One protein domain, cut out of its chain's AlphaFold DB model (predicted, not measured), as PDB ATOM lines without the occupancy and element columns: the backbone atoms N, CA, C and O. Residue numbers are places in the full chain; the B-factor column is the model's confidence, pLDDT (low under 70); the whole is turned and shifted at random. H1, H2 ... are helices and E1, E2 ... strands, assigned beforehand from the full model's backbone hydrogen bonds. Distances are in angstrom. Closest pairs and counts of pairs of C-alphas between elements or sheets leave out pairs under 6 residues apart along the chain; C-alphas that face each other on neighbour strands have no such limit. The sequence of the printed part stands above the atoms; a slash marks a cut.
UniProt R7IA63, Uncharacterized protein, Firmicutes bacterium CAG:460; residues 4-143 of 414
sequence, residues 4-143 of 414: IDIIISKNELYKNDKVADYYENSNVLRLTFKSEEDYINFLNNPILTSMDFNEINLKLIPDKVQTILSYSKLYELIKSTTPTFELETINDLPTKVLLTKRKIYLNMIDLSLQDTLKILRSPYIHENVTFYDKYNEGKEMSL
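What this domain is: This is residues 4 to 143 of the 414 residues of an uncharacterized protein of Firmicutes bacterium CAG:460 (UniProt R7IA63). A strongly twisted sheet of six strands runs along the length of an elongated body like a ladder; H1 and H4 cover one face near E3 and E1, H2 and H3 pack on its E2 edge at one end of the body, and H6 lies beyond E6 at the other. The printed part has 140 residues, in the order E1 E2 E3 H1 H2 H3 H4 E4 H5 E5 H6 E6. The sheet's order is E2 E3 E1 E4 E5 E6, mixed. The class is mixed, helices and strands, with under half of the residues in named elements. The whole is compact, with a radius of gyration of the C-alphas of 15.9 A, and spans 47 by 27 by 24 A.

How they stand to each other: E1, residues 4 to 8, is parallel to E3, residues 28 to 33, with N 7 and O 31 2.9 A apart. E2, residues 20 to 23, is an edge strand and forms a hairpin with E3; N 30 and O 21 are 2.8 A apart. H1, residues 36 to 44, is on the sheet over E3 at a height of 9.2 A; its closest C-alphas to E3 are those of Tyr 39 and Phe 33, 5.8 A apart. H2, residues 55 to 60, and H3, residues 62 to 69, only graze the sheet; the closest C-alphas of H2 and E2, Asn 57 and Tyr 22, are 6.6 A apart. H4, residues 74 to 80, is over E1 at a height of 9.1 A, on the same face as H1: two layers, helices on one face of a sheet. E4, residues 84 to 86, is parallel to E1, with N 8 and O 84 2.8 A apart. H5, residues 95 to 99, is not on the sheet; E5, residues 104 to 107, is parallel to E4, with N 107 and O 85 2.8 A apart. H6, residues 113 to 120, is not on the sheet; E6, residues 129 to 132, is an edge strand parallel to E5, with N 106 and O 130 2.9 A apart. E4, H5, E5 and E5, H6, E6 are strand-helix-strand units, two parallel neighbours with a helix between, each with a right-handed crossover. In H1 to H6 every O i to N i+4 pair is within hydrogen-bond range.

Where its parts are: E1 begins at C-alpha 4 (391.031, 309.185, 167.744) and is 13.3 A long. E3 is 16.1 A, H1 12.4 A and H3 10.7 A long. H6, 10.5 A long, begins at C-alpha 113 (390.706, 290.579, 142.762). E6 ends at C-alpha 132 (394.754, 300.351, 151.591).

The domain as a whole: The C-alphas farthest apart, Asp 63 and Gln 114, are 48.0 A apart. The printed part has no cut. The link from E1 to E2, 11 residues, is long. The mean pLDDT of the printed part is 93.6, and no printed residue is under 70.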
ATOM      1  N   ILE A   4     392.174 310.070 167.969       96.75
ATOM      2  CA  ILE A   4     391.031 309.185 167.744       96.75
ATOM      3  C   ILE A   4     391.348 308.309 166.544       96.75
ATOM      4  O   ILE A   4     391.847 308.799 165.531       96.75
ATOM      5  N   ASP A   5     391.057 307.028 166.683       96.81
ATOM      6  CA  ASP A   5     391.067 306.048 165.606       96.81
ATOM      7  C   ASP A   5     389.652 305.470 165.498       96.81
ATOM      8  O   ASP A   5     389.023 305.208 166.522       96.81
ATOM      9  N   ILE A   6     389.119 305.329 164.288       97.81
ATOM     10  CA  ILE A   6     387.762 304.816 164.071       97.81
ATOM     11  C   ILE A   6     387.843 303.679 163.065       97.81
ATOM     12  O   ILE A   6     388.196 303.905 161.909       97.81
ATOM     13  N   ILE A   7     387.459 302.484 163.501       97.38
ATOM     14  CA  ILE A   7     387.461 301.270 162.691       97.38
ATOM     15  C   ILE A   7     386.031 300.738 162.602       97.38
ATOM     16  O   ILE A   7     385.343 300.576 163.607       97.38
ATOM     17  N   ILE A   8     385.581 300.452 161.388       97.50
ATOM     18  CA  ILE A   8     384.339 299.743 161.116       97.50
ATOM     19  C   ILE A   8     384.743 298.402 160.520       97.50
ATOM     20  O   ILE A   8     385.313 298.359 159.432       97.50
ATOM     21  N   SER A   9     384.497 297.322 161.259       94.69
ATOM     22  CA  SER A   9     384.993 295.997 160.899       94.69
ATOM     23  C   SER A   9     384.100 294.889 161.445       94.69
ATOM     24  O   SER A   9     383.673 294.914 162.605       94.69
ATOM     25  N   LYS A  10     383.856 293.886 160.598       90.81
ATOM     26  CA  LYS A  10     383.202 292.622 160.965       90.81
ATOM     27  C   LYS A  10     384.200 291.555 161.414       90.81
ATOM     28  O   LYS A  10     383.777 290.465 161.793       90.81
ATOM     29  N   ASN A  11     385.492 291.886 161.428       86.50
ATOM     30  CA  ASN A  11     386.546 290.947 161.750       86.50
ATOM     31  C   ASN A  11     386.329 290.330 163.130       86.50
ATOM     32  O   ASN A  11     386.119 291.024 164.131       86.50
ATOM     33  N   GLU A  12     386.415 289.002 163.177       81.06
ATOM     34  CA  GLU A  12     386.262 288.208 164.396       81.06
ATOM     35  C   GLU A  12     387.228 288.653 165.509       81.06
ATOM     36  O   GLU A  12     386.909 288.478 166.684       81.06
ATOM     37  N   LEU A  13     388.363 289.283 165.163       79.88
ATOM     38  CA  LEU A  13     389.279 289.917 166.121       79.88
ATOM     39  C   LEU A  13     388.566 290.890 167.060       79.88
ATOM     40  O   LEU A  13     388.878 290.922 168.244       79.88
ATOM     41  N   TYR A  14     387.594 291.639 166.544       83.69
ATOM     42  CA  TYR A  14     386.882 292.651 167.308       83.69
ATOM     43  C   TYR A  14     385.578 292.129 167.906       83.69
ATOM     44  O   TYR A  14     384.888 292.879 168.586       83.69
ATOM     45  N   LYS A  15     385.165 290.886 167.644       81.94
ATOM     46  CA  LYS A  15     383.802 290.401 167.935       81.94
ATOM     47  C   LYS A  15     383.332 290.638 169.368       81.94
ATOM     48  O   LYS A  15     382.164 290.956 169.575       81.94
ATOM     49  N   ASN A  16     384.245 290.505 170.325       84.06
ATOM     50  CA  ASN A  16     383.962 290.667 171.749       84.06
ATOM     51  C   ASN A  16     384.340 292.053 172.287       84.06
ATOM     52  O   ASN A  16     384.091 292.334 173.460       84.06
ATOM     53  N   ASP A  17     384.933 292.907 171.452       85.19
ATOM     54  CA  ASP A  17     385.342 294.244 171.851       85.19
ATOM     55  C   ASP A  17     384.119 295.131 172.046       85.19
ATOM     56  O   ASP A  17     383.168 295.125 171.252       85.19
ATOM     57  N   LYS A  18     384.182 295.937 173.104       92.94
ATOM     58  CA  LYS A  18     383.289 297.073 173.291       92.94
ATOM     59  C   LYS A  18     383.595 298.160 172.256       92.94
ATOM     60  O   LYS A  18     384.552 298.074 171.488       92.94
ATOM     61  N   VAL A  19     382.752 299.189 172.228       95.06
ATOM     62  CA  VAL A  19     382.873 300.273 171.248       95.06
ATOM     63  C   VAL A  19     384.176 301.047 171.432       95.06
ATOM     64  O   VAL A  19     384.734 301.487 170.438       95.06
ATOM     65  N   ALA A  20     384.676 301.207 172.659       96.56
ATOM     66  CA  ALA A  20     385.829 302.040 172.966       96.56
ATOM     67  C   ALA A  20     386.978 301.260 173.629       96.56
ATOM     68  O   ALA A  20     386.783 300.517 174.593       96.56
ATOM     69  N   ASP A  21     388.200 301.504 173.158       94.62
ATOM     70  CA  ASP A  21     389.441 301.055 173.794       94.62
ATOM     71  C   ASP A  21     390.443 302.214 173.838       94.62
ATOM     72  O   ASP A  21     390.601 302.953 172.862       94.62
ATOM     73  N   TYR A  22     391.111 302.401 174.975       94.94
ATOM     74  CA  TYR A  22     392.111 303.454 175.139       94.94
ATOM     75  C   TYR A  22     393.509 302.880 175.365       94.94
ATOM     76  O   TYR A  22     393.806 302.258 176.388       94.94
ATOM     77  N   TYR A  23     394.400 303.182 174.422       92.31
ATOM     78  CA  TYR A  23     395.799 302.781 174.450       92.31
ATOM     79  C   TYR A  23     396.648 303.895 175.062       92.31
ATOM     80  O   TYR A  23     397.004 304.872 174.395       92.31
ATOM     81  N   GLU A  24     396.992 303.738 176.342       87.38
ATOM     82  CA  GLU A  24     397.704 304.762 177.115       87.38
ATOM     83  C   GLU A  24     399.073 305.115 176.518       87.38
ATOM     84  O   GLU A  24     399.381 306.296 176.354       87.38
ATOM     85  N   ASN A  25     399.848 304.108 176.107       88.00
ATOM     86  CA  ASN A  25     401.204 304.291 175.574       88.00
ATOM     87  C   ASN A  25     401.245 305.186 174.323       88.00
ATOM     88  O   ASN A  25     402.213 305.913 174.113       88.00
ATOM     89  N   SER A  26     400.201 305.141 173.492       90.88
ATOM     90  CA  SER A  26     400.094 305.926 172.258       90.88
ATOM     91  C   SER A  26     399.143 307.119 172.373       90.88
ATOM     92  O   SER A  26     399.061 307.916 171.435       90.88
ATOM     93  N   ASN A  27     398.440 307.260 173.503       93.12
ATOM     94  CA  ASN A  27     397.382 308.248 173.730       93.12
ATOM     95  C   ASN A  27     396.319 308.238 172.610       93.12
ATOM     96  O   ASN A  27     396.001 309.274 172.015       93.12
ATOM     97  N   VAL A  28     395.819 307.038 172.292       96.12
ATOM     98  CA  VAL A  28     394.824 306.792 171.234       96.12
ATOM     99  C   VAL A  28     393.550 306.235 171.857       96.12
ATOM    100  O   VAL A  28     393.603 305.206 172.525       96.12
ATOM    101  N   LEU A  29     392.414 306.886 171.603       96.62
ATOM    102  CA  LEU A  29     391.088 306.302 171.788       96.62
ATOM    103  C   LEU A  29     390.653 305.677 170.462       96.62
ATOM    104  O   LEU A  29     390.421 306.395 169.487       96.62
ATOM    105  N   ARG A  30     390.541 304.354 170.428       96.56
ATOM    106  CA  ARG A  30     389.994 303.623 169.291       96.56
ATOM    107  C   ARG A  30     388.509 303.389 169.502       96.56
ATOM    108  O   ARG A  30     388.108 302.902 170.557       96.56
ATOM    109  N   LEU A  31     387.720 303.723 168.488       97.44
ATOM    110  CA  LEU A  31     386.306 303.403 168.405       97.44
ATOM    111  C   LEU A  31     386.092 302.328 167.344       97.44
ATOM    112  O   LEU A  31     386.469 302.525 166.189       97.44
ATOM    113  N   THR A  32     385.474 301.216 167.729       96.81
ATOM    114  CA  THR A  32     385.240 300.071 166.850       96.81
ATOM    115  C   THR A  32     383.746 299.816 166.688       96.81
ATOM    116  O   THR A  32     383.041 299.554 167.660       96.81
ATOM    117  N   PHE A  33     383.266 299.831 165.446       96.06
ATOM    118  CA  PHE A  33     381.872 299.558 165.089       96.06
ATOM    119  C   PHE A  33     381.772 298.286 164.241       96.06
ATOM    120  O   PHE A  33     382.683 297.978 163.474       96.06
ATOM    121  N   LYS A  34     380.672 297.535 164.375       93.56
ATOM    122  CA  LYS A  34     380.474 296.256 163.658       93.56
ATOM    123  C   LYS A  34     379.826 296.421 162.291       93.56
ATOM    124  O   LYS A  34     379.886 295.515 161.463       93.56
ATOM    125  N   SER A  35     379.193 297.563 162.057       94.62
ATOM    126  CA  SER A  35     378.481 297.856 160.822       94.62
ATOM    127  C   SER A  35     378.519 299.345 160.493       94.62
ATOM    128  O   SER A  35     378.793 300.192 161.349       94.62
ATOM    129  N   GLU A  36     378.219 299.660 159.232       96.44
ATOM    130  CA  GLU A  36     377.980 301.031 158.789       96.44
ATOM    131  C   GLU A  36     376.815 301.662 159.569       96.44
ATOM    132  O   GLU A  36     376.899 302.822 159.977       96.44
ATOM    133  N   GLU A  37     375.749 300.899 159.827       96.56
ATOM    134  CA  GLU A  37     374.597 301.349 160.606       96.56
ATOM    135  C   GLU A  37     374.977 301.757 162.029       96.56
ATOM    136  O   GLU A  37     374.576 302.834 162.468       96.56
ATOM    137  N   ASP A  38     375.764 300.945 162.739       95.44
ATOM    138  CA  ASP A  38     376.194 301.253 164.109       95.44
ATOM    139  C   ASP A  38     377.007 302.548 164.153       95.44
ATOM    140  O   ASP A  38     376.787 303.404 165.013       95.44
ATOM    141  N   TYR A  39     377.907 302.720 163.183       96.62
ATOM    142  CA  TYR A  39     378.706 303.931 163.054       96.62
ATOM    143  C   TYR A  39     377.838 305.169 162.786       96.62
ATOM    144  O   TYR A  39     377.995 306.194 163.454       96.62
ATOM    145  N   ILE A  40     376.886 305.084 161.850       95.94
ATOM    146  CA  ILE A  40     375.963 306.188 161.544       95.94
ATOM    147  C   ILE A  40     375.085 306.518 162.757       95.94
ATOM    148  O   ILE A  40     374.924 307.692 163.099       95.94
ATOM    149  N   ASN A  41     374.542 305.503 163.434       95.62
ATOM    150  CA  ASN A  41     373.725 305.676 164.634       95.62
ATOM    151  C   ASN A  41     374.508 306.392 165.737       95.62
ATOM    152  O   ASN A  41     373.996 307.339 166.341       95.62
ATOM    153  N   PHE A  42     375.768 306.005 165.941       95.56
ATOM    154  CA  PHE A  42     376.653 306.677 166.879       95.56
ATOM    155  C   PHE A  42     376.948 308.124 166.470       95.56
ATOM    156  O   PHE A  42     376.889 309.016 167.307       95.56
ATOM    157  N   LEU A  43     377.209 308.417 165.193       93.12
ATOM    158  CA  LEU A  43     377.441 309.800 164.756       93.12
ATOM    159  C   LEU A  43     376.223 310.716 164.951       93.12
ATOM    160  O   LEU A  43     376.397 311.911 165.219       93.12
ATOM    161  N   ASN A  44     375.014 310.168 164.810       92.88
ATOM    162  CA  ASN A  44     373.763 310.894 165.021       92.88
ATOM    163  C   ASN A  44     373.526 311.221 166.501       92.88
ATOM    164  O   ASN A  44     372.973 312.277 166.811       92.88
ATOM    165  N   ASN A  45     373.972 310.352 167.409       90.69
ATOM    166  CA  ASN A  45     373.898 310.562 168.851       90.69
ATOM    167  C   ASN A  45     375.206 310.118 169.532       90.69
ATOM    168  O   ASN A  45     375.251 309.036 170.125       90.69
ATOM    169  N   PRO A  46     376.285 310.919 169.427       87.19
ATOM    170  CA  PRO A  46     377.603 310.504 169.875       87.19
ATOM    171  C   PRO A  46     377.653 310.664 171.385       87.19
ATOM    172  O   PRO A  46     377.973 311.732 171.893       87.19
ATOM    173  N   ILE A  47     377.272 309.618 172.104       88.81
ATOM    174  CA  ILE A  47     377.369 309.549 173.557       88.81
ATOM    175  C   ILE A  47     378.267 308.365 173.871       88.81
ATOM    176  O   ILE A  47     377.978 307.245 173.462       88.81
ATOM    177  N   LEU A  48     379.360 308.633 174.581       93.62
ATOM    178  CA  LEU A  48     380.195 307.598 175.178       93.62
ATOM    179  C   LEU A  48     380.017 307.629 176.690       93.62
ATOM    180  O   LEU A  48     379.986 308.688 177.317       93.62
ATOM    181  N   THR A  49     379.924 306.446 177.269       93.75
ATOM    182  CA  THR A  49     379.863 306.204 178.705       93.75
ATOM    183  C   THR A  49     380.969 305.236 179.098       93.75
ATOM    184  O   THR A  49     381.592 304.598 178.252       93.75
ATOM    185  N   SER A  50     381.217 305.075 180.397       92.31
ATOM    186  CA  SER A  50     382.173 304.072 180.874       92.31
ATOM    187  C   SER A  50     381.791 302.645 180.460       92.31
ATOM    188  O   SER A  50     382.678 301.822 180.281       92.31
ATOM    189  N   MET A  51     380.503 302.351 180.242       92.00
ATOM    190  CA  MET A  51     380.032 301.024 179.815       92.00
ATOM    191  C   MET A  51     380.422 300.670 178.372       92.00
ATOM    192  O   MET A  51     380.402 299.492 178.007       92.00
ATOM    193  N   ASP A  52     380.799 301.671 177.577       94.75
ATOM    194  CA  ASP A  52     381.252 301.496 176.197       94.75
ATOM    195  C   ASP A  52     382.738 301.133 176.110       94.75
ATOM    196  O   ASP A  52     383.207 300.779 175.031       94.75
ATOM    197  N   PHE A  53     383.479 301.202 177.223       95.75
ATOM    198  CA  PHE A  53     384.900 300.864 177.274       95.75
ATOM    199  C   PHE A  53     385.132 299.382 177.563       95.75
ATOM    200  O   PHE A  53     384.405 298.756 178.339       95.75
ATOM    201  N   ASN A  54     386.204 298.834 176.991       92.25
ATOM    202  CA  ASN A  54     386.682 297.501 177.337       92.25
ATOM    203  C   ASN A  54     386.985 297.394 178.842       92.25
ATOM    204  O   ASN A  54     387.571 298.293 179.455       92.25
ATOM    205  N   GLU A  55     386.635 296.252 179.448       89.62
ATOM    206  CA  GLU A  55     386.766 296.041 180.899       89.62
ATOM    207  C   GLU A  55     388.191 296.262 181.414       89.62
ATOM    208  O   GLU A  55     388.388 296.704 182.545       89.62
ATOM    209  N   ILE A  56     389.191 295.944 180.591       88.31
ATOM    210  CA  ILE A  56     390.600 296.140 180.922       88.31
ATOM    211  C   ILE A  56     390.906 297.624 181.155       88.31
ATOM    212  O   ILE A  56     391.581 297.934 182.136       88.31
ATOM    213  N   ASN A  57     390.383 298.550 180.340       91.06
ATOM    214  CA  ASN A  57     390.632 299.977 180.567       91.06
ATOM    215  C   ASN A  57     389.983 300.442 181.874       91.06
ATOM    216  O   ASN A  57     390.597 301.183 182.636       91.06
ATOM    217  N   LEU A  58     388.767 299.973 182.164       90.19
ATOM    218  CA  LEU A  58     388.058 300.323 183.397       90.19
ATOM    219  C   LEU A  58     388.769 299.796 184.650       90.19
ATOM    220  O   LEU A  58     388.737 300.447 185.689       90.19
ATOM    221  N   LYS A  59     389.420 298.630 184.557       91.06
ATOM    222  CA  LYS A  59     390.175 298.029 185.665       91.06
ATOM    223  C   LYS A  59     391.547 298.674 185.856       91.06
ATOM    224  O   LYS A  59     391.955 298.883 186.992       91.06
ATOM    225  N   LEU A  60     392.266 298.954 184.768       92.06
ATOM    226  CA  LEU A  60     393.658 299.406 184.836       92.06
ATOM    227  C   LEU A  60     393.805 300.928 184.905       92.06
ATOM    228  O   LEU A  60     394.723 301.414 185.557       92.06
ATOM    229  N   ILE A  61     392.932 301.675 184.228       91.31
ATOM    230  CA  ILE A  61     393.079 303.126 184.018       91.31
ATOM    231  C   ILE A  61     391.742 303.899 184.126       91.31
ATOM    232  O   ILE A  61     391.439 304.736 183.268       91.31
ATOM    233  N   PRO A  62     390.933 303.684 185.184       92.25
ATOM    234  CA  PRO A  62     389.602 304.293 185.320       92.25
ATOM    235  C   PRO A  62     389.619 305.829 185.276       92.25
ATOM    236  O   PRO A  62     388.791 306.441 184.600       92.25
ATOM    237  N   ASP A  63     390.604 306.470 185.912       93.50
ATOM    238  CA  ASP A  63     390.717 307.936 185.938       93.50
ATOM    239  C   ASP A  63     390.985 308.524 184.546       93.50
ATOM    240  O   ASP A  63     390.506 309.612 184.202       93.50
ATOM    241  N   LYS A  64     391.731 307.794 183.705       92.88
ATOM    242  CA  LYS A  64     391.982 308.194 182.313       92.88
ATOM    243  C   LYS A  64     390.709 308.107 181.490       92.88
ATOM    244  O   LYS A  64     390.420 309.049 180.757       92.88
ATOM    245  N   VAL A  65     389.934 307.036 181.653       93.31
ATOM    246  CA  VAL A  65     388.626 306.894 181.000       93.31
ATOM    247  C   VAL A  65     387.723 308.070 181.374       93.31
ATOM    248  O   VAL A  65     387.187 308.735 180.490       93.31
ATOM    249  N   GLN A  66     387.636 308.418 182.661       93.81
ATOM    250  CA  GLN A  66     386.827 309.556 183.102       93.81
ATOM    251  C   GLN A  66     387.328 310.895 182.534       93.81
ATOM    252  O   GLN A  66     386.527 311.751 182.147       93.81
ATOM    253  N   THR A  67     388.649 311.070 182.444       94.00
ATOM    254  CA  THR A  67     389.273 312.256 181.835       94.00
ATOM    255  C   THR A  67     388.900 312.385 180.357       94.00
ATOM    256  O   THR A  67     388.570 313.478 179.901       94.00
ATOM    257  N   ILE A  68     388.918 311.274 179.613       94.25
ATOM    258  CA  ILE A  68     388.519 311.229 178.201       94.25
ATOM    259  C   ILE A  68     387.038 311.572 178.059       94.25
ATOM    260  O   ILE A  68     386.698 312.446 177.270       94.25
ATOM    261  N   LEU A  69     386.166 310.940 178.847       94.25
ATOM    262  CA  LEU A  69     384.720 311.192 178.813       94.25
ATOM    263  C   LEU A  69     384.359 312.645 179.153       94.25
ATOM    264  O   LEU A  69     383.371 313.177 178.653       94.25
ATOM    265  N   SER A  70     385.180 313.305 179.971       94.19
ATOM    266  CA  SER A  70     385.005 314.712 180.346       94.19
ATOM    267  C   SER A  70     385.662 315.685 179.356       94.19
ATOM    268  O   SER A  70     385.605 316.902 179.549       94.19
ATOM    269  N   TYR A  71     386.317 315.184 178.303       93.31
ATOM    270  CA  TYR A  71     387.005 316.020 177.330       93.31
ATOM    271  C   TYR A  71     385.997 316.755 176.439       93.31
ATOM    272  O   TYR A  71     385.371 316.174 175.556       93.31
ATOM    273  N   SER A  72     385.877 318.070 176.633       91.19
ATOM    274  CA  SER A  72     384.849 318.902 175.987       91.19
ATOM    275  C   SER A  72     384.863 318.874 174.456       91.19
ATOM    276  O   SER A  72     383.818 319.043 173.835       91.19
ATOM    277  N   LYS A  73     386.026 318.630 173.838       92.81
ATOM    278  CA  LYS A  73     386.183 318.551 172.376       92.81
ATOM    279  C   LYS A  73     386.149 317.127 171.825       92.81
ATOM    280  O   LYS A  73     386.390 316.939 170.634       92.81
ATOM    281  N   LEU A  74     385.865 316.120 172.656       93.75
ATOM    282  CA  LEU A  74     385.888 314.717 172.239       93.75
ATOM    283  C   LEU A  74     385.009 314.481 171.008       93.75
ATOM    284  O   LEU A  74     385.454 313.887 170.032       93.75
ATOM    285  N   TYR A  75     383.787 315.006 171.017       91.38
ATOM    286  CA  TYR A  75     382.838 314.786 169.929       91.38
ATOM    287  C   TYR A  75     383.200 315.522 168.642       91.38
ATOM    288  O   TYR A  75     383.009 314.976 167.556       91.38
ATOM    289  N   GLU A  76     383.755 316.731 168.736       93.50
ATOM    290  CA  GLU A  76     384.295 317.444 167.572       93.50
ATOM    291  C   GLU A  76     385.457 316.657 166.952       93.50
ATOM    292  O   GLU A  76     385.547 316.519 165.730       93.50
ATOM    293  N   LEU A  77     386.312 316.076 167.798       94.25
ATOM    294  CA  LEU A  77     387.440 315.260 167.372       94.25
ATOM    295  C   LEU A  77     386.978 313.957 166.700       94.25
ATOM    296  O   LEU A  77     387.423 313.644 165.601       94.25
ATOM    297  N   ILE A  78     386.015 313.244 167.288       94.69
ATOM    298  CA  ILE A  78     385.391 312.057 166.683       94.69
ATOM    299  C   ILE A  78     384.762 312.409 165.328       94.69
ATOM    300  O   ILE A  78     385.031 311.753 164.324       94.69
ATOM    301  N   LYS A  79     383.952 313.477 165.267       92.31
ATOM    302  CA  LYS A  79     383.259 313.883 164.034       92.31
ATOM    303  C   LYS A  79     384.212 314.291 162.918       92.31
ATOM    304  O   LYS A  79     383.862 314.085 161.758       92.31
ATOM    305  N   SER A  80     385.379 314.841 163.244       93.12
ATOM    306  CA  SER A  80     386.407 315.233 162.267       93.12
ATOM    307  C   SER A  80     387.375 314.103 161.899       93.12
ATOM    308  O   SER A  80     388.083 314.213 160.899       93.12
ATOM    309  N   THR A  81     387.385 312.998 162.649       96.06
ATOM    310  CA  THR A  81     388.266 311.852 162.384       96.06
ATOM    311  C   THR A  81     387.819 311.089 161.138       96.06
ATOM    312  O   THR A  81     386.630 310.828 160.937       96.06
ATOM    313  N   THR A  82     388.773 310.731 160.278       97.50
ATOM    314  CA  THR A  82     388.514 309.925 159.075       97.50
ATOM    315  C   THR A  82     388.346 308.459 159.487       97.50
ATOM    316  O   THR A  82     389.285 307.909 160.057       97.50
ATOM    317  N   PRO A  83     387.179 307.831 159.256       97.94
ATOM    318  CA  PRO A  83     386.964 306.432 159.610       97.94
ATOM    319  C   PRO A  83     387.612 305.476 158.604       97.94
ATOM    320  O   PRO A  83     387.660 305.772 157.407       97.94
ATOM    321  N   THR A  84     388.020 304.308 159.091       98.12
ATOM    322  CA  THR A  84     388.504 303.184 158.286       98.12
ATOM    323  C   THR A  84     387.461 302.081 158.243       98.12
ATOM    324  O   THR A  84     387.058 301.568 159.282       98.12
ATOM    325  N   PHE A  85     387.042 301.698 157.041       97.88
ATOM    326  CA  PHE A  85     386.176 300.547 156.805       97.88
ATOM    327  C   PHE A  85     387.023 299.372 156.326       97.88
ATOM    328  O   PHE A  85     387.673 299.463 155.284       97.88
ATOM    329  N   GLU A  86     387.025 298.284 157.089       96.94
ATOM    330  CA  GLU A  86     387.658 297.025 156.699       96.94
ATOM    331  C   GLU A  86     386.670 296.176 155.909       96.94
ATOM    332  O   GLU A  86     385.582 295.857 156.391       96.94
ATOM    333  N   LEU A  87     387.045 295.840 154.675       95.19
ATOM    334  CA  LEU A  87     386.197 295.100 153.754       95.19
ATOM    335  C   LEU A  87     386.671 293.647 153.687       95.19
ATOM    336  O   LEU A  87     387.742 293.369 153.148       95.19
ATOM    337  N   GLU A  88     385.863 292.719 154.202       90.25
ATOM    338  CA  GLU A  88     386.095 291.276 154.028       90.25
ATOM    339  C   GLU A  88     385.473 290.775 152.723       90.25
ATOM    340  O   GLU A  88     385.973 289.850 152.084       90.25
ATOM    341  N   THR A  89     384.381 291.413 152.303       90.94
ATOM    342  CA  THR A  89     383.670 291.153 151.055       90.94
ATOM    343  C   THR A  89     383.199 292.461 150.422       90.94
ATOM    344  O   THR A  89     383.123 293.507 151.070       90.94
ATOM    345  N   ILE A  90     382.780 292.411 149.156       91.69
ATOM    346  CA  ILE A  90     382.164 293.572 148.496       91.69
ATOM    347  C   ILE A  90     380.893 294.080 149.200       91.69
ATOM    348  O   ILE A  90     380.553 295.256 149.087       91.69
ATOM    349  N   ASN A  91     380.199 293.217 149.950       91.88
ATOM    350  CA  ASN A  91     378.972 293.578 150.661       91.88
ATOM    351  C   ASN A  91     379.231 294.479 151.876       91.88
ATOM    352  O   ASN A  91     378.285 295.024 152.439       91.88
ATOM    353  N   ASP A  92     380.492 294.640 152.275       93.19
ATOM    354  CA  ASP A  92     380.892 295.510 153.382       93.19
ATOM    355  C   ASP A  92     381.122 296.961 152.934       93.19
ATOM    356  O   ASP A  92     381.410 297.826 153.760       93.19
ATOM    357  N   LEU A  93     380.991 297.250 151.632       95.50
ATOM    358  CA  LEU A  93     381.176 298.591 151.085       95.50
ATOM    359  C   LEU A  93     380.170 299.584 151.716       95.50
ATOM    360  O   LEU A  93     378.959 299.396 151.563       95.50
ATOM    361  N   PRO A  94     380.631 300.678 152.357       96.94
ATOM    362  CA  PRO A  94     379.772 301.585 153.117       96.94
ATOM    363  C   PRO A  94     379.056 302.585 152.200       96.94
ATOM    364  O   PRO A  94     379.423 303.757 152.077       96.94
ATOM    365  N   THR A  95     378.047 302.097 151.479       95.56
ATOM    366  CA  THR A  95     377.345 302.882 150.453       95.56
ATOM    367  C   THR A  95     376.664 304.131 151.015       95.56
ATOM    368  O   THR A  95     376.681 305.165 150.348       95.56
ATOM    369  N   LYS A  96     376.116 304.098 152.239       96.25
ATOM    370  CA  LYS A  96     375.440 305.263 152.836       96.25
ATOM    371  C   LYS A  96     376.441 306.364 153.174       96.25
ATOM    372  O   LYS A  96     376.170 307.531 152.902       96.25
ATOM    373  N   VAL A  97     377.604 306.016 153.718       96.50
ATOM    374  CA  VAL A  97     378.676 306.963 154.040       96.50
ATOM    375  C   VAL A  97     379.327 307.495 152.767       96.50
ATOM    376  O   VAL A  97     379.552 308.702 152.675       96.50
ATOM    377  N   LEU A  98     379.546 306.655 151.751       96.75
ATOM    378  CA  LEU A  98     380.057 307.084 150.442       96.75
ATOM    379  C   LEU A  98     379.155 308.139 149.779       96.75
ATOM    380  O   LEU A  98     379.644 309.112 149.202       96.75
ATOM    381  N   LEU A  99     377.829 308.015 149.913       95.44
ATOM    382  CA  LEU A  99     376.883 309.013 149.400       95.44
ATOM    383  C   LEU A  99     377.039 310.391 150.062       95.44
ATOM    384  O   LEU A  99     376.714 311.402 149.441       95.44
ATOM    385  N   THR A 100     377.580 310.463 151.284       94.31
ATOM    386  CA  THR A 100     377.824 311.740 151.979       94.31
ATOM    387  C   THR A 100     379.061 312.487 151.479       94.31
ATOM    388  O   THR A 100     379.290 313.622 151.896       94.31
ATOM    389  N   LYS A 101     379.883 311.865 150.619       94.44
ATOM    390  CA  LYS A 101     381.179 312.392 150.152       94.44
ATOM    391  C   LYS A 101     382.196 312.676 151.269       94.44
ATOM    392  O   LYS A 101     383.196 313.357 151.033       94.44
ATOM    393  N   ARG A 102     381.976 312.150 152.480       94.19
ATOM    394  CA  ARG A 102     382.917 312.230 153.607       94.19
ATOM    395  C   ARG A 102     384.251 311.575 153.229       94.19
ATOM    396  O   ARG A 102     384.268 310.563 152.531       94.19
ATOM    397  N   LYS A 103     385.366 312.123 153.722       96.88
ATOM    398  CA  LYS A 103     386.665 311.444 153.635       96.88
ATOM    399  C   LYS A 103     386.617 310.144 154.437       96.88
ATOM    400  O   LYS A 103     386.243 310.179 155.610       96.88
ATOM    401  N   ILE A 104     387.002 309.031 153.818       97.94
ATOM    402  CA  ILE A 104     387.066 307.708 154.454       97.94
ATOM    403  C   ILE A 104     388.291 306.934 153.965       97.94
ATOM    404  O   ILE A 104     388.803 307.199 152.873       97.94
ATOM    405  N   TYR A 105     388.706 305.947 154.753       98.44
ATOM    406  CA  TYR A 105     389.640 304.912 154.334       98.44
ATOM    407  C   TYR A 105     388.889 303.612 154.034       98.44
ATOM    408  O   TYR A 105     388.052 303.187 154.830       98.44
ATOM    409  N   LEU A 106     389.203 302.967 152.911       98.25
ATOM    410  CA  LEU A 106     388.767 301.605 152.600       98.25
ATOM    411  C   LEU A 106     389.972 300.666 152.673       98.25
ATOM    412  O   LEU A 106     390.883 300.752 151.851       98.25
ATOM    413  N   ASN A 107     389.974 299.767 153.652       97.31
ATOM    414  CA  ASN A 107     390.962 298.705 153.755       97.31
ATOM    415  C   ASN A 107     390.464 297.471 152.988       97.31
ATOM    416  O   ASN A 107     389.483 296.843 153.379       97.31
ATOM    417  N   MET A 108     391.143 297.154 151.885       95.94
ATOM    418  CA  MET A 108     390.783 296.101 150.929       95.94
ATOM    419  C   MET A 108     391.768 294.922 150.943       95.94
ATOM    420  O   MET A 108     391.777 294.113 150.016       95.94
ATOM    421  N   ILE A 109     392.635 294.828 151.958       92.81
ATOM    422  CA  ILE A 109     393.731 293.844 152.007       92.81
ATOM    423  C   ILE A 109     393.222 292.399 151.859       92.81
ATOM    424  O   ILE A 109     393.867 291.582 151.191       92.81
ATOM    425  N   ASP A 110     392.047 292.095 152.404       89.00
ATOM    426  CA  ASP A 110     391.470 290.748 152.399       89.00
ATOM    427  C   ASP A 110     390.569 290.453 151.187       89.00
ATOM    428  O   ASP A 110     390.175 289.305 150.981       89.00
ATOM    429  N   LEU A 111     390.307 291.437 150.316       92.69
ATOM    430  CA  LEU A 111     389.409 291.256 149.172       92.69
ATOM    431  C   LEU A 111     390.010 290.407 148.045       92.69
ATOM    432  O   LEU A 111     391.219 290.421 147.785       92.69
ATOM    433  N   SER A 112     389.131 289.702 147.329       90.94
ATOM    434  CA  SER A 112     389.459 289.045 146.062       90.94
ATOM    435  C   SER A 112     389.745 290.078 144.965       90.94
ATOM    436  O   SER A 112     389.241 291.201 145.015       90.94
ATOM    437  N   LEU A 113     390.488 289.697 143.918       91.56
ATOM    438  CA  LEU A 113     390.706 290.579 142.762       91.56
ATOM    439  C   LEU A 113     389.378 291.048 142.151       91.56
ATOM    440  O   LEU A 113     389.235 292.218 141.804       91.56
ATOM    441  N   GLN A 114     388.407 290.142 142.020       92.06
ATOM    442  CA  GLN A 114     387.109 290.457 141.425       92.06
ATOM    443  C   GLN A 114     386.359 291.512 142.236       92.06
ATOM    444  O   GLN A 114     385.802 292.446 141.659       92.06
ATOM    445  N   ASP A 115     386.369 291.399 143.563       95.19
ATOM    446  CA  ASP A 115     385.713 292.374 144.430       95.19
ATOM    447  C   ASP A 115     386.458 293.706 144.444       95.19
ATOM    448  O   ASP A 115     385.821 294.749 144.303       95.19
ATOM    449  N   THR A 116     387.795 293.686 144.475       95.19
ATOM    450  CA  THR A 116     388.607 294.899 144.328       95.19
ATOM    451  C   THR A 116     388.276 295.626 143.023       95.19
ATOM    452  O   THR A 116     387.939 296.808 143.045       95.19
ATOM    453  N   LEU A 117     388.276 294.935 141.877       94.38
ATOM    454  CA  LEU A 117     387.965 295.552 140.581       94.38
ATOM    455  C   LEU A 117     386.529 296.092 140.508       94.38
ATOM    456  O   LEU A 117     386.301 297.134 139.890       94.38
ATOM    457  N   LYS A 118     385.555 295.417 141.131       95.44
ATOM    458  CA  LYS A 118     384.176 295.920 141.224       95.44
ATOM    459  C   LYS A 118     384.092 297.187 142.073       95.44
ATOM    460  O   LYS A 118     383.405 298.123 141.669       95.44
ATOM    461  N   ILE A 119     384.801 297.248 143.202       95.81
ATOM    462  CA  ILE A 119     384.851 298.444 144.054       95.81
ATOM    463  C   ILE A 119     385.481 299.608 143.295       95.81
ATOM    464  O   ILE A 119     384.876 300.674 143.233       95.81
ATOM    465  N   LEU A 120     386.630 299.407 142.643       94.56
ATOM    466  CA  LEU A 120     387.307 300.468 141.883       94.56
ATOM    467  C   LEU A 120     386.461 301.016 140.716       94.56
ATOM    468  O   LEU A 120     386.686 302.137 140.271       94.56
ATOM    469  N   ARG A 121     385.484 300.243 140.220       94.00
ATOM    470  CA  ARG A 121     384.535 300.644 139.162       94.00
ATOM    471  C   ARG A 121     383.187 301.139 139.696       94.00
ATOM    472  O   ARG A 121     382.317 301.500 138.907       94.00
ATOM    473  N   SER A 122     382.983 301.116 141.010       93.69
ATOM    474  CA  SER A 122     381.705 301.462 141.622       93.69
ATOM    475  C   SER A 122     381.406 302.960 141.467       93.69
ATOM    476  O   SER A 122     382.266 303.784 141.781       93.69
ATOM    477  N   PRO A 123     380.177 303.346 141.067       91.38
ATOM    478  CA  PRO A 123     379.798 304.753 140.913       91.38
ATOM    479  C   PRO A 123     379.736 305.515 142.248       91.38
ATOM    480  O   PRO A 123     379.648 306.741 142.255       91.38
ATOM    481  N   TYR A 124     379.759 304.803 143.380       92.62
ATOM    482  CA  TYR A 124     379.768 305.412 144.710       92.62
ATOM    483  C   TYR A 124     381.152 305.929 145.116       92.62
ATOM    484  O   TYR A 124     381.239 306.819 145.960       92.62
ATOM    485  N   ILE A 125     382.226 305.396 144.525       96.06
ATOM    486  CA  ILE A 125     383.593 305.806 144.842       96.06
ATOM    487  C   ILE A 125     383.870 307.202 144.277       96.06
ATOM    488  O   ILE A 125     383.496 307.534 143.155       96.06
ATOM    489  N   HIS A 126     384.535 308.031 145.078       93.88
ATOM    490  CA  HIS A 126     384.856 309.421 144.761       93.88
ATOM    491  C   HIS A 126     386.249 309.801 145.275       93.88
ATOM    492  O   HIS A 126     386.885 309.040 145.999       93.88
ATOM    493  N   GLU A 127     386.711 311.002 144.943       93.69
ATOM    494  CA  GLU A 127     388.073 311.483 145.197       93.69
ATOM    495  C   GLU A 127     388.470 311.550 146.683       93.69
ATOM    496  O   GLU A 127     389.643 311.393 147.003       93.69
ATOM    497  N   ASN A 128     387.509 311.723 147.599       95.56
ATOM    498  CA  ASN A 128     387.776 311.707 149.048       95.56
ATOM    499  C   ASN A 128     387.972 310.295 149.646       95.56
ATOM    500  O   ASN A 128     388.102 310.172 150.865       95.56
ATOM    501  N   VAL A 129     387.945 309.234 148.836       98.06
ATOM    502  CA  VAL A 129     388.226 307.868 149.294       98.06
ATOM    503  C   VAL A 129     389.715 307.576 149.148       98.06
ATOM    504  O   VAL A 129     390.269 307.661 148.051       98.06
ATOM    505  N   THR A 130     390.340 307.176 150.250       98.06
ATOM    506  CA  THR A 130     391.706 306.649 150.266       98.06
ATOM    507  C   THR A 130     391.662 305.146 150.511       98.06
ATOM    508  O   THR A 130     390.824 304.653 151.265       98.06
ATOM    509  N   PHE A 131     392.564 304.404 149.884       98.12
ATOM    510  CA  PHE A 131     392.559 302.948 149.908       98.12
ATOM    511  C   PHE A 131     393.809 302.389 150.579       98.12
ATOM    512  O   PHE A 131     394.896 302.949 150.438       98.12
ATOM    513  N   TYR A 132     393.655 301.235 151.222       97.06
ATOM    514  CA  TYR A 132     394.754 300.351 151.591       97.06
ATOM    515  C   TYR A 132     394.585 299.022 150.865       97.06
ATOM    516  O   TYR A 132     393.502 298.437 150.853       97.06
ATOM    517  N   ASP A 133     395.663 298.556 150.251       94.62
ATOM    518  CA  ASP A 133     395.698 297.337 149.452       94.62
ATOM    519  C   ASP A 133     396.916 296.487 149.838       94.62
ATOM    520  O   ASP A 133     397.932 296.997 150.323       94.62
ATOM    521  N   LYS A 134     396.806 295.172 149.625       92.44
ATOM    522  CA  LYS A 134     397.757 294.181 150.138       92.44
ATOM    523  C   LYS A 134     399.154 294.252 149.510       92.44
ATOM    524  O   LYS A 134     400.083 293.675 150.068       92.44
ATOM    525  N   TYR A 135     399.325 294.957 148.388       94.31
ATOM    526  CA  TYR A 135     400.596 295.014 147.653       94.31
ATOM    527  C   TYR A 135     401.457 296.251 147.951       94.31
ATOM    528  O   TYR A 135     402.534 296.411 147.374       94.31
ATOM    529  N   ASN A 136     400.983 297.164 148.804       94.44
ATOM    530  CA  ASN A 136     401.531 298.521 148.892       94.44
ATOM    531  C   ASN A 136     402.132 298.886 150.259       94.44
ATOM    532  O   ASN A 136     402.293 300.068 150.538       94.44
ATOM    533  N   GLU A 137     402.510 297.902 151.087       89.88
ATOM    534  CA  GLU A 137     403.197 298.115 152.382       89.88
ATOM    535  C   GLU A 137     402.458 299.091 153.321       89.88
ATOM    536  O   GLU A 137     403.057 299.919 153.999       89.88
ATOM    537  N   GLY A 138     401.121 299.034 153.330       89.31
ATOM    538  CA  GLY A 138     400.293 299.913 154.164       89.31
ATOM    539  C   GLY A 138     400.256 301.378 153.712       89.31
ATOM    540  O   GLY A 138     399.733 302.221 154.438       89.31
ATOM    541  N   LYS A 139     400.777 301.696 152.522       92.44
ATOM    542  CA  LYS A 139     400.710 303.038 151.938       92.44
ATOM    543  C   LYS A 139     399.266 303.420 151.599       92.44
ATOM    544  O   LYS A 139     398.507 302.609 151.070       92.44
ATOM    545  N   GLU A 140     398.915 304.675 151.878       95.38
ATOM    546  CA  GLU A 140     397.667 305.289 151.423       95.38
ATOM    547  C   GLU A 140     397.659 305.415 149.895       95.38
ATOM    548  O   GLU A 140     398.564 306.011 149.306       95.38
ATOM    549  N   MET A 141     396.616 304.893 149.257       96.50
ATOM    550  CA  MET A 141     396.489 304.874 147.803       96.50
ATOM    551  C   MET A 141     395.308 305.717 147.327       96.50
ATOM    552  O   MET A 141     394.223 305.678 147.910       96.50
ATOM    553  N   SER A 142     395.501 306.450 146.228       96.06
ATOM    554  CA  SER A 142     394.403 307.097 145.508       96.06
ATOM    555  C   SER A 142     393.695 306.105 144.576       96.06
ATOM    556  O   SER A 142     394.279 305.103 144.155       96.06
ATOM    557  N   LEU A 143     392.451 306.410 144.189       95.94
ATOM    558  CA  LEU A 143     391.727 305.630 143.175       95.94
ATOM    559  C   LEU A 143     392.528 305.518 141.869       95.94
ATOM    560  O   LEU A 143     392.619 304.442 141.279       95.94
TER     561      LEU A 143